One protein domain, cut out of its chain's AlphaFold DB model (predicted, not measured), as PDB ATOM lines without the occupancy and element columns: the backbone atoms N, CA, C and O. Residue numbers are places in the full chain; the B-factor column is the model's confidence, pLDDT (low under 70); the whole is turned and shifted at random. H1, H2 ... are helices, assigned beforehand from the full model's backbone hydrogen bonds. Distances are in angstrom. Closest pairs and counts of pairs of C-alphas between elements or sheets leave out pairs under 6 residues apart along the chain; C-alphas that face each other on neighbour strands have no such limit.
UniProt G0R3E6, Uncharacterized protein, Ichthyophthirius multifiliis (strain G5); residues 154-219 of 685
ATOM      1  N   GLU A 154      46.570 126.315  27.549       79.31
ATOM      2  CA  GLU A 154      47.263 125.724  28.695       79.31
ATOM      3  C   GLU A 154      47.220 126.659  29.916       79.31
ATOM      4  O   GLU A 154      46.820 127.825  29.828       79.31
ATOM      5  N   LEU A 155      47.647 126.165  31.084       82.69
ATOM      6  CA  LEU A 155      47.745 127.005  32.275       82.69
ATOM      7  C   LEU A 155      48.772 128.118  32.079       82.69
ATOM      8  O   LEU A 155      49.943 127.887  31.771       82.69
ATOM      9  N   ASN A 156      48.349 129.344  32.377       83.75
ATOM     10  CA  ASN A 156      49.229 130.497  32.303       83.75
ATOM     11  C   ASN A 156      50.349 130.402  33.360       83.75
ATOM     12  O   ASN A 156      50.121 129.920  34.478       83.75
ATOM     13  N   PRO A 157      51.543 130.959  33.091       83.31
ATOM     14  CA  PRO A 157      52.693 130.872  33.998       83.31
ATOM     15  C   PRO A 157      52.412 131.458  35.391       83.31
ATOM     16  O   PRO A 157      52.940 130.975  36.394       83.31
ATOM     17  N   TYR A 158      51.520 132.448  35.482       86.19
ATOM     18  CA  TYR A 158      51.039 132.993  36.753       86.19
ATOM     19  C   TYR A 158      50.235 131.972  37.582       86.19
ATOM     20  O   TYR A 158      50.424 131.868  38.794       86.19
ATOM     21  N   GLN A 159      49.366 131.186  36.940       81.50
ATOM     22  CA  GLN A 159      48.573 130.144  37.604       81.50
ATOM     23  C   GLN A 159      49.474 129.002  38.081       81.50
ATOM     24  O   GLN A 159      49.352 128.568  39.225       81.50
ATOM     25  N   ILE A 160      50.441 128.594  37.253       82.62
ATOM     26  CA  ILE A 160      51.451 127.593  37.615       82.62
ATOM     27  C   ILE A 160      52.251 128.046  38.842       82.62
ATOM     28  O   ILE A 160      52.467 127.258  39.763       82.62
ATOM     29  N   LYS A 161      52.663 129.320  38.893       82.12
ATOM     30  CA  LYS A 161      53.377 129.884  40.048       82.12
ATOM     31  C   LYS A 161      52.526 129.836  41.319       82.12
ATOM     32  O   LYS A 161      52.988 129.341  42.337       82.12
ATOM     33  N   LYS A 162      51.255 130.238  41.235       83.50
ATOM     34  CA  LYS A 162      50.322 130.183  42.368       83.50
ATOM     35  C   LYS A 162      50.104 128.755  42.890       83.50
ATOM     36  O   LYS A 162      50.028 128.555  44.096       83.50
ATOM     37  N   ILE A 163      50.018 127.767  41.996       80.94
ATOM     38  CA  ILE A 163      49.908 126.349  42.378       80.94
ATOM     39  C   ILE A 163      51.185 125.887  43.091       80.94
ATOM     40  O   ILE A 163      51.100 125.245  44.135       80.94
ATOM     41  N   LYS A 164      52.368 126.261  42.586       77.81
ATOM     42  CA  LYS A 164      53.652 125.951  43.238       77.81
ATOM     43  C   LYS A 164      53.746 126.549  44.640       77.81
ATOM     44  O   LYS A 164      54.130 125.837  45.563       77.81
ATOM     45  N   ASP A 165      53.347 127.807  44.802       80.06
ATOM     46  CA  ASP A 165      53.409 128.516  46.083       80.06
ATOM     47  C   ASP A 165      52.481 127.887  47.143       80.06
ATOM     48  O   ASP A 165      52.809 127.880  48.325       80.06
ATOM     49  N   LEU A 166      51.342 127.312  46.729       78.19
ATOM     50  CA  LEU A 166      50.413 126.611  47.629       78.19
ATOM     51  C   LEU A 166      50.900 125.216  48.050       78.19
ATOM     52  O   LEU A 166      50.512 124.731  49.111       78.19
ATOM     53  N   VAL A 167      51.719 124.562  47.223       72.56
ATOM     54  CA  VAL A 167      52.168 123.174  47.433       72.56
ATOM     55  C   VAL A 167      53.562 123.105  48.075       72.56
ATOM     56  O   VAL A 167      53.893 122.116  48.730       72.56
ATOM     57  N   GLN A 168      54.393 124.144  47.931       67.88
ATOM     58  CA  GLN A 168      55.754 124.157  48.472       67.88
ATOM     59  C   GLN A 168      55.786 124.237  50.005       67.88
ATOM     60  O   GLN A 168      55.748 125.301  50.619       67.88
ATOM     61  N   ILE A 169      55.965 123.074  50.628       73.06
ATOM     62  CA  ILE A 169      56.328 122.923  52.038       73.06
ATOM     63  C   ILE A 169      57.853 122.747  52.130       73.06
ATOM     64  O   ILE A 169      58.467 122.148  51.247       73.06
ATOM     65  N   LYS A 170      58.484 123.230  53.215       69.06
ATOM     66  CA  LYS A 170      59.951 123.208  53.431       69.06
ATOM     67  C   LYS A 170      60.623 121.843  53.185       69.06
ATOM     68  O   LYS A 170      61.798 121.803  52.850       69.06
ATOM     69  N   GLN A 171      59.892 120.739  53.331       64.19
ATOM     70  CA  GLN A 171      60.392 119.368  53.163       64.19
ATOM     71  C   GLN A 171      60.442 118.882  51.699       64.19
ATOM     72  O   GLN A 171      61.124 117.905  51.414       64.19
ATOM     73  N   LEU A 172      59.747 119.546  50.767       62.41
ATOM     74  CA  LEU A 172      59.582 119.112  49.368       62.41
ATOM     75  C   LEU A 172      60.290 120.032  48.355       62.41
ATOM     76  O   LEU A 172      60.093 119.895  47.150       62.41
ATOM     77  N   GLN A 173      61.128 120.964  48.826       63.50
ATOM     78  CA  GLN A 173      61.733 122.023  48.000       63.50
ATOM     79  C   GLN A 173      62.608 121.508  46.843       63.50
ATOM     80  O   GLN A 173      62.729 122.195  45.833       63.50
ATOM     81  N   ASN A 174      63.162 120.296  46.962       64.56
ATOM     82  CA  ASN A 174      64.131 119.745  46.008       64.56
ATOM     83  C   ASN A 174      63.561 118.645  45.090       64.56
ATOM     84  O   ASN A 174      64.329 117.986  44.392       64.56
ATOM     85  N   MET A 175      62.245 118.399  45.090       70.81
ATOM     86  CA  MET A 175      61.652 117.369  44.226       70.81
ATOM     87  C   MET A 175      61.416 117.865  42.792       70.81
ATOM     88  O   MET A 175      61.089 119.029  42.558       70.81
ATOM     89  N   GLN A 176      61.558 116.967  41.812       73.62
ATOM     90  CA  GLN A 176      61.249 117.259  40.411       73.62
ATOM     91  C   GLN A 176      59.730 117.345  40.209       73.62
ATOM     92  O   GLN A 176      59.028 116.342  40.238       73.62
ATOM     93  N   ILE A 177      59.225 118.561  39.986       76.44
ATOM     94  CA  ILE A 177      57.783 118.850  39.840       76.44
ATOM     95  C   ILE A 177      57.348 118.876  38.355       76.44
ATOM     96  O   ILE A 177      56.168 119.000  38.044       76.44
ATOM     97  N   ALA A 178      58.286 118.756  37.410       78.69
ATOM     98  CA  ALA A 178      58.016 118.941  35.981       78.69
ATOM     99  C   ALA A 178      56.980 117.951  35.413       78.69
ATOM    100  O   ALA A 178      56.074 118.376  34.703       78.69
ATOM    101  N   SER A 179      57.065 116.663  35.761       82.88
ATOM    102  CA  SER A 179      56.099 115.642  35.323       82.88
ATOM    103  C   SER A 179      54.689 115.902  35.859       82.88
ATOM    104  O   SER A 179      53.719 115.789  35.116       82.88
ATOM    105  N   LEU A 180      54.583 116.333  37.118       81.25
ATOM    106  CA  LEU A 180      53.312 116.670  37.762       81.25
ATOM    107  C   LEU A 180      52.660 117.902  37.128       81.25
ATOM    108  O   LEU A 180      51.446 117.952  36.992       81.25
ATOM    109  N   LEU A 181      53.444 118.893  36.695       82.12
ATOM    110  CA  LEU A 181      52.898 120.049  35.972       82.12
ATOM    111  C   LEU A 181      52.319 119.657  34.616       82.12
ATOM    112  O   LEU A 181      51.305 120.216  34.211       82.12
ATOM    113  N   VAL A 182      52.935 118.688  33.934       84.75
ATOM    114  CA  VAL A 182      52.394 118.141  32.684       84.75
ATOM    115  C   VAL A 182      51.074 117.411  32.945       84.75
ATOM    116  O   VAL A 182      50.140 117.564  32.164       84.75
ATOM    117  N   GLU A 183      50.963 116.659  34.041       87.12
ATOM    118  CA  GLU A 183      49.712 116.005  34.452       87.12
ATOM    119  C   GLU A 183      48.618 117.027  34.799       87.12
ATOM    120  O   GLU A 183      47.518 116.955  34.257       87.12
ATOM    121  N   ILE A 184      48.951 118.059  35.581       85.38
ATOM    122  CA  ILE A 184      48.035 119.157  35.925       85.38
ATOM    123  C   ILE A 184      47.564 119.903  34.667       85.38
ATOM    124  O   ILE A 184      46.385 120.242  34.558       85.38
ATOM    125  N   ASN A 185      48.459 120.154  33.706       86.81
ATOM    126  CA  ASN A 185      48.087 120.766  32.429       86.81
ATOM    127  C   ASN A 185      47.157 119.858  31.619       86.81
ATOM    128  O   ASN A 185      46.172 120.342  31.069       86.81
ATOM    129  N   LYS A 186      47.410 118.544  31.578       87.00
ATOM    130  CA  LYS A 186      46.512 117.585  30.916       87.00
ATOM    131  C   LYS A 186      45.127 117.570  31.560       87.00
ATOM    132  O   LYS A 186      44.133 117.616  30.839       87.00
ATOM    133  N   ASP A 187      45.051 117.581  32.887       86.06
ATOM    134  CA  ASP A 187      43.784 117.653  33.620       86.06
ATOM    135  C   ASP A 187      43.048 118.976  33.388       86.06
ATOM    136  O   ASP A 187      41.817 119.002  33.257       86.06
ATOM    137  N   PHE A 188      43.786 120.084  33.290       88.00
ATOM    138  CA  PHE A 188      43.231 121.385  32.929       88.00
ATOM    139  C   PHE A 188      42.624 121.360  31.523       88.00
ATOM    140  O   PHE A 188      41.455 121.714  31.357       88.00
ATOM    141  N   CYS A 189      43.366 120.863  30.531       86.81
ATOM    142  CA  CYS A 189      42.887 120.721  29.159       86.81
ATOM    143  C   CYS A 189      41.675 119.777  29.076       86.81
ATOM    144  O   CYS A 189      40.668 120.113  28.456       86.81
ATOM    145  N   ARG A 190      41.694 118.649  29.793       88.69
ATOM    146  CA  ARG A 190      40.543 117.741  29.918       88.69
ATOM    147  C   ARG A 190      39.311 118.446  30.499       88.69
ATOM    148  O   ARG A 190      38.194 118.251  30.024       88.69
ATOM    149  N   THR A 191      39.506 119.292  31.509       87.12
ATOM    150  CA  THR A 191      38.429 120.095  32.113       87.12
ATOM    151  C   THR A 191      37.899 121.144  31.135       87.12
ATOM    152  O   THR A 191      36.692 121.378  31.089       87.12
ATOM    153  N   MET A 192      38.763 121.741  30.315       86.62
ATOM    154  CA  MET A 192      38.350 122.662  29.255       86.62
ATOM    155  C   MET A 192      37.502 121.944  28.198       86.62
ATOM    156  O   MET A 192      36.404 122.401  27.886       86.62
ATOM    157  N   ASN A 193      37.947 120.768  27.739       88.88
ATOM    158  CA  ASN A 193      37.181 119.895  26.845       88.88
ATOM    159  C   ASN A 193      35.814 119.541  27.424       88.88
ATOM    160  O   ASN A 193      34.801 119.639  26.735       88.88
ATOM    161  N   LYS A 194      35.761 119.222  28.719       87.06
ATOM    162  CA  LYS A 194      34.503 119.014  29.433       87.06
ATOM    163  C   LYS A 194      33.577 120.235  29.355       87.06
ATOM    164  O   LYS A 194      32.407 120.075  29.025       87.06
ATOM    165  N   MET A 195      34.077 121.445  29.624       83.50
ATOM    166  CA  MET A 195      33.260 122.668  29.558       83.50
ATOM    167  C   MET A 195      32.751 122.950  28.141       83.50
ATOM    168  O   MET A 195      31.583 123.296  27.970       83.50
ATOM    169  N   ILE A 196      33.611 122.786  27.133       84.00
ATOM    170  CA  ILE A 196      33.257 122.951  25.717       84.00
ATOM    171  C   ILE A 196      32.161 121.953  25.336       84.00
ATOM    172  O   ILE A 196      31.140 122.336  24.765       84.00
ATOM    173  N   PHE A 197      32.331 120.686  25.710       83.12
ATOM    174  CA  PHE A 197      31.355 119.638  25.447       83.12
ATOM    175  C   PHE A 197      30.022 119.892  26.152       83.12
ATOM    176  O   PHE A 197      28.972 119.780  25.525       83.12
ATOM    177  N   ASP A 198      30.045 120.317  27.417       80.19
ATOM    178  CA  ASP A 198      28.842 120.681  28.169       80.19
ATOM    179  C   ASP A 198      28.094 121.858  27.523       80.19
ATOM    180  O   ASP A 198      26.862 121.852  27.473       80.19
ATOM    181  N   LEU A 199      28.814 122.863  27.013       80.25
ATOM    182  CA  LEU A 199      28.225 123.981  26.269       80.25
ATOM    183  C   LEU A 199      27.604 123.514  24.950       80.25
ATOM    184  O   LEU A 199      26.468 123.885  24.650       80.25
ATOM    185  N   HIS A 200      28.303 122.667  24.191       76.62
ATOM    186  CA  HIS A 200      27.773 122.082  22.959       76.62
ATOM    187  C   HIS A 200      26.517 121.250  23.211       76.62
ATOM    188  O   HIS A 200      25.533 121.399  22.491       76.62
ATOM    189  N   LEU A 201      26.517 120.423  24.256       72.06
ATOM    190  CA  LEU A 201      25.356 119.635  24.651       72.06
ATOM    191  C   LEU A 201      24.168 120.536  24.993       72.06
ATOM    192  O   LEU A 201      23.087 120.319  24.458       72.06
ATOM    193  N   LYS A 202      24.360 121.580  25.815       69.81
ATOM    194  CA  LYS A 202      23.293 122.541  26.164       69.81
ATOM    195  C   LYS A 202      22.699 123.240  24.942       69.81
ATOM    196  O   LYS A 202      21.483 123.398  24.877       69.81
ATOM    197  N   ASN A 203      23.540 123.656  23.997       67.75
ATOM    198  CA  ASN A 203      23.110 124.421  22.828       67.75
ATOM    199  C   ASN A 203      22.430 123.535  21.768       67.75
ATOM    200  O   ASN A 203      21.444 123.949  21.159       67.75
ATOM    201  N   ASN A 204      22.898 122.296  21.586       60.44
ATOM    202  CA  ASN A 204      22.391 121.380  20.560       60.44
ATOM    203  C   ASN A 204      21.103 120.633  20.958       60.44
ATOM    204  O   ASN A 204      20.486 120.011  20.098       60.44
ATOM    205  N   PHE A 205      20.626 120.734  22.208       54.72
ATOM    206  CA  PHE A 205      19.286 120.242  22.581       54.72
ATOM    207  C   PHE A 205      18.145 120.954  21.823       54.72
ATOM    208  O   PHE A 205      17.027 120.445  21.795       54.72
ATOM    209  N   VAL A 206      18.413 122.109  21.198       49.25
ATOM    210  CA  VAL A 206      17.406 122.939  20.511       49.25
ATOM    211  C   VAL A 206      17.273 122.613  19.015       49.25
ATOM    212  O   VAL A 206      16.239 122.907  18.422       49.25
ATOM    213  N   GLN A 207      18.266 121.975  18.389       49.56
ATOM    214  CA  GLN A 207      18.259 121.694  16.947       49.56
ATOM    215  C   GLN A 207      18.468 120.199  16.695       49.56
ATOM    216  O   GLN A 207      19.573 119.714  16.471       49.56
ATOM    217  N   GLN A 208      17.368 119.450  16.760       50.66
ATOM    218  CA  GLN A 208      17.313 118.073  16.284       50.66
ATOM    219  C   GLN A 208      17.355 118.066  14.752       50.66
ATOM    220  O   GLN A 208      16.300 118.146  14.133       50.66
ATOM    221  N   GLN A 209      18.541 117.964  14.150       46.84
ATOM    222  CA  GLN A 209      18.731 117.355  12.827       46.84
ATOM    223  C   GLN A 209      20.231 117.148  12.534       46.84
ATOM    224  O   GLN A 209      21.049 118.048  12.681       46.84
ATOM    225  N   ASP A 210      20.552 115.919  12.128       45.28
ATOM    226  CA  ASP A 210      21.670 115.566  11.241       45.28
ATOM    227  C   ASP A 210      23.105 115.445  11.768       45.28
ATOM    228  O   ASP A 210      24.051 115.827  11.088       45.28
ATOM    229  N   PHE A 211      23.323 114.736  12.881       44.16
ATOM    230  CA  PHE A 211      24.612 114.052  13.079       44.16
ATOM    231  C   PHE A 211      24.422 112.615  13.579       44.16
ATOM    232  O   PHE A 211      23.739 112.373  14.569       44.16
ATOM    233  N   PHE A 212      25.084 111.648  12.933       43.03
ATOM    234  CA  PHE A 212      25.134 110.224  13.327       43.03
ATOM    235  C   PHE A 212      25.556 110.013  14.798       43.03
ATOM    236  O   PHE A 212      25.207 109.011  15.418       43.03
ATOM    237  N   ILE A 213      26.255 110.994  15.377       47.28
ATOM    238  CA  ILE A 213      26.670 111.043  16.784       47.28
ATOM    239  C   ILE A 213      25.445 111.204  17.718       47.28
ATOM    240  O   ILE A 213      25.416 110.643  18.811       47.28
ATOM    241  N   VAL A 214      24.378 111.876  17.269       46.41
ATOM    242  CA  VAL A 214      23.182 112.212  18.068       46.41
ATOM    243  C   VAL A 214      22.327 110.983  18.391       46.41
ATOM    244  O   VAL A 214      21.781 110.899  19.486       46.41
ATOM    245  N   LYS A 215      22.279 109.956  17.531       44.69
ATOM    246  CA  LYS A 215      21.524 108.722  17.838       44.69
ATOM    247  C   LYS A 215      22.079 107.962  19.053       44.69
ATOM    248  O   LYS A 215      21.295 107.407  19.812       44.69
ATOM    249  N   ASN A 216      23.398 107.995  19.274       47.88
ATOM    250  CA  ASN A 216      24.052 107.392  20.447       47.88
ATOM    251  C   ASN A 216      24.155 108.354  21.649       47.88
ATOM    252  O   ASN A 216      24.296 107.892  22.781       47.88
ATOM    253  N   LEU A 217      24.064 109.672  21.427       50.38
ATOM    254  CA  LEU A 217      24.031 110.693  22.486       50.38
ATOM    255  C   LEU A 217      22.626 110.910  23.074       50.38
ATOM    256  O   LEU A 217      22.525 111.314  24.228       50.38
ATOM    257  N   ASN A 218      21.555 110.597  22.335       49.81
ATOM    258  CA  ASN A 218      20.168 110.695  22.812       49.81
ATOM    259  C   ASN A 218      19.872 109.783  24.019       49.81
ATOM    260  O   ASN A 218      18.935 110.044  24.769       49.81
ATOM    261  N   ASN A 219      20.695 108.752  24.239       51.53
ATOM    262  CA  ASN A 219      20.588 107.844  25.383       51.53
ATOM    263  C   ASN A 219      21.405 108.289  26.604       51.53
ATOM    264  O   ASN A 219      21.322 107.653  27.654       51.53
TER     265      ASN A 219
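This is residues 154 to 219 of the 685 residues of an uncharacterized protein of Ichthyophthirius multifiliis (strain G5) (UniProt G0R3E6). One long helix, H2, makes most of the length of a thin rod; a shorter helix, H1, stands near its first turns at a steep angle, and a small helix, H3, lies off its last turns with no contact between helices. The loop between H1 and H2 sticks out at one end with residues 168 to 176, and residues 206 to 211 stick out at the other. The printed part has 66 residues with three named helices, in the order H1, H2, H3, and no named strand; the class is all helix. It is extended, with a radius of gyration of the C-alphas of 19.0 A and spans of 57 by 19 by 16 A.

H1 covers residues 157 to 167, 15.5 A from first to last C-alpha, and begins with C-alpha 157 at (52.693, 130.872, 33.998). H2 covers residues 178 to 204, 38.9 A long, from C-alpha 178 at (58.016, 118.941, 35.981) to C-alpha 204 at (22.391, 121.380, 20.560). H3 covers residues 212 to 217, 9.2 A long, and ends with C-alpha 217 at (24.031, 110.693, 22.486).

H1 and H2 are close but not clearly touching; their closest C-alphas, those of Ile 160 and Leu 181, are 7.9 A apart. They run opposite ways at a steep tilt of 64 degrees. H3 is apart from both H1 and H2. In H1 and H2 every O i to N i+4 pair is within hydrogen-bond range; in H3 it is 1 of 2, beside 2 of 3 O i to N i+3 pairs.

The C-alphas farthest apart, those of Lys 170 and Gln 209, are 58.2 A apart. The printed part has no cut, and both links are short but not tight. The mean pLDDT of the printed part is 72.0; residue 168, residues 170 to 174 and residues 202 to 219 are under 70.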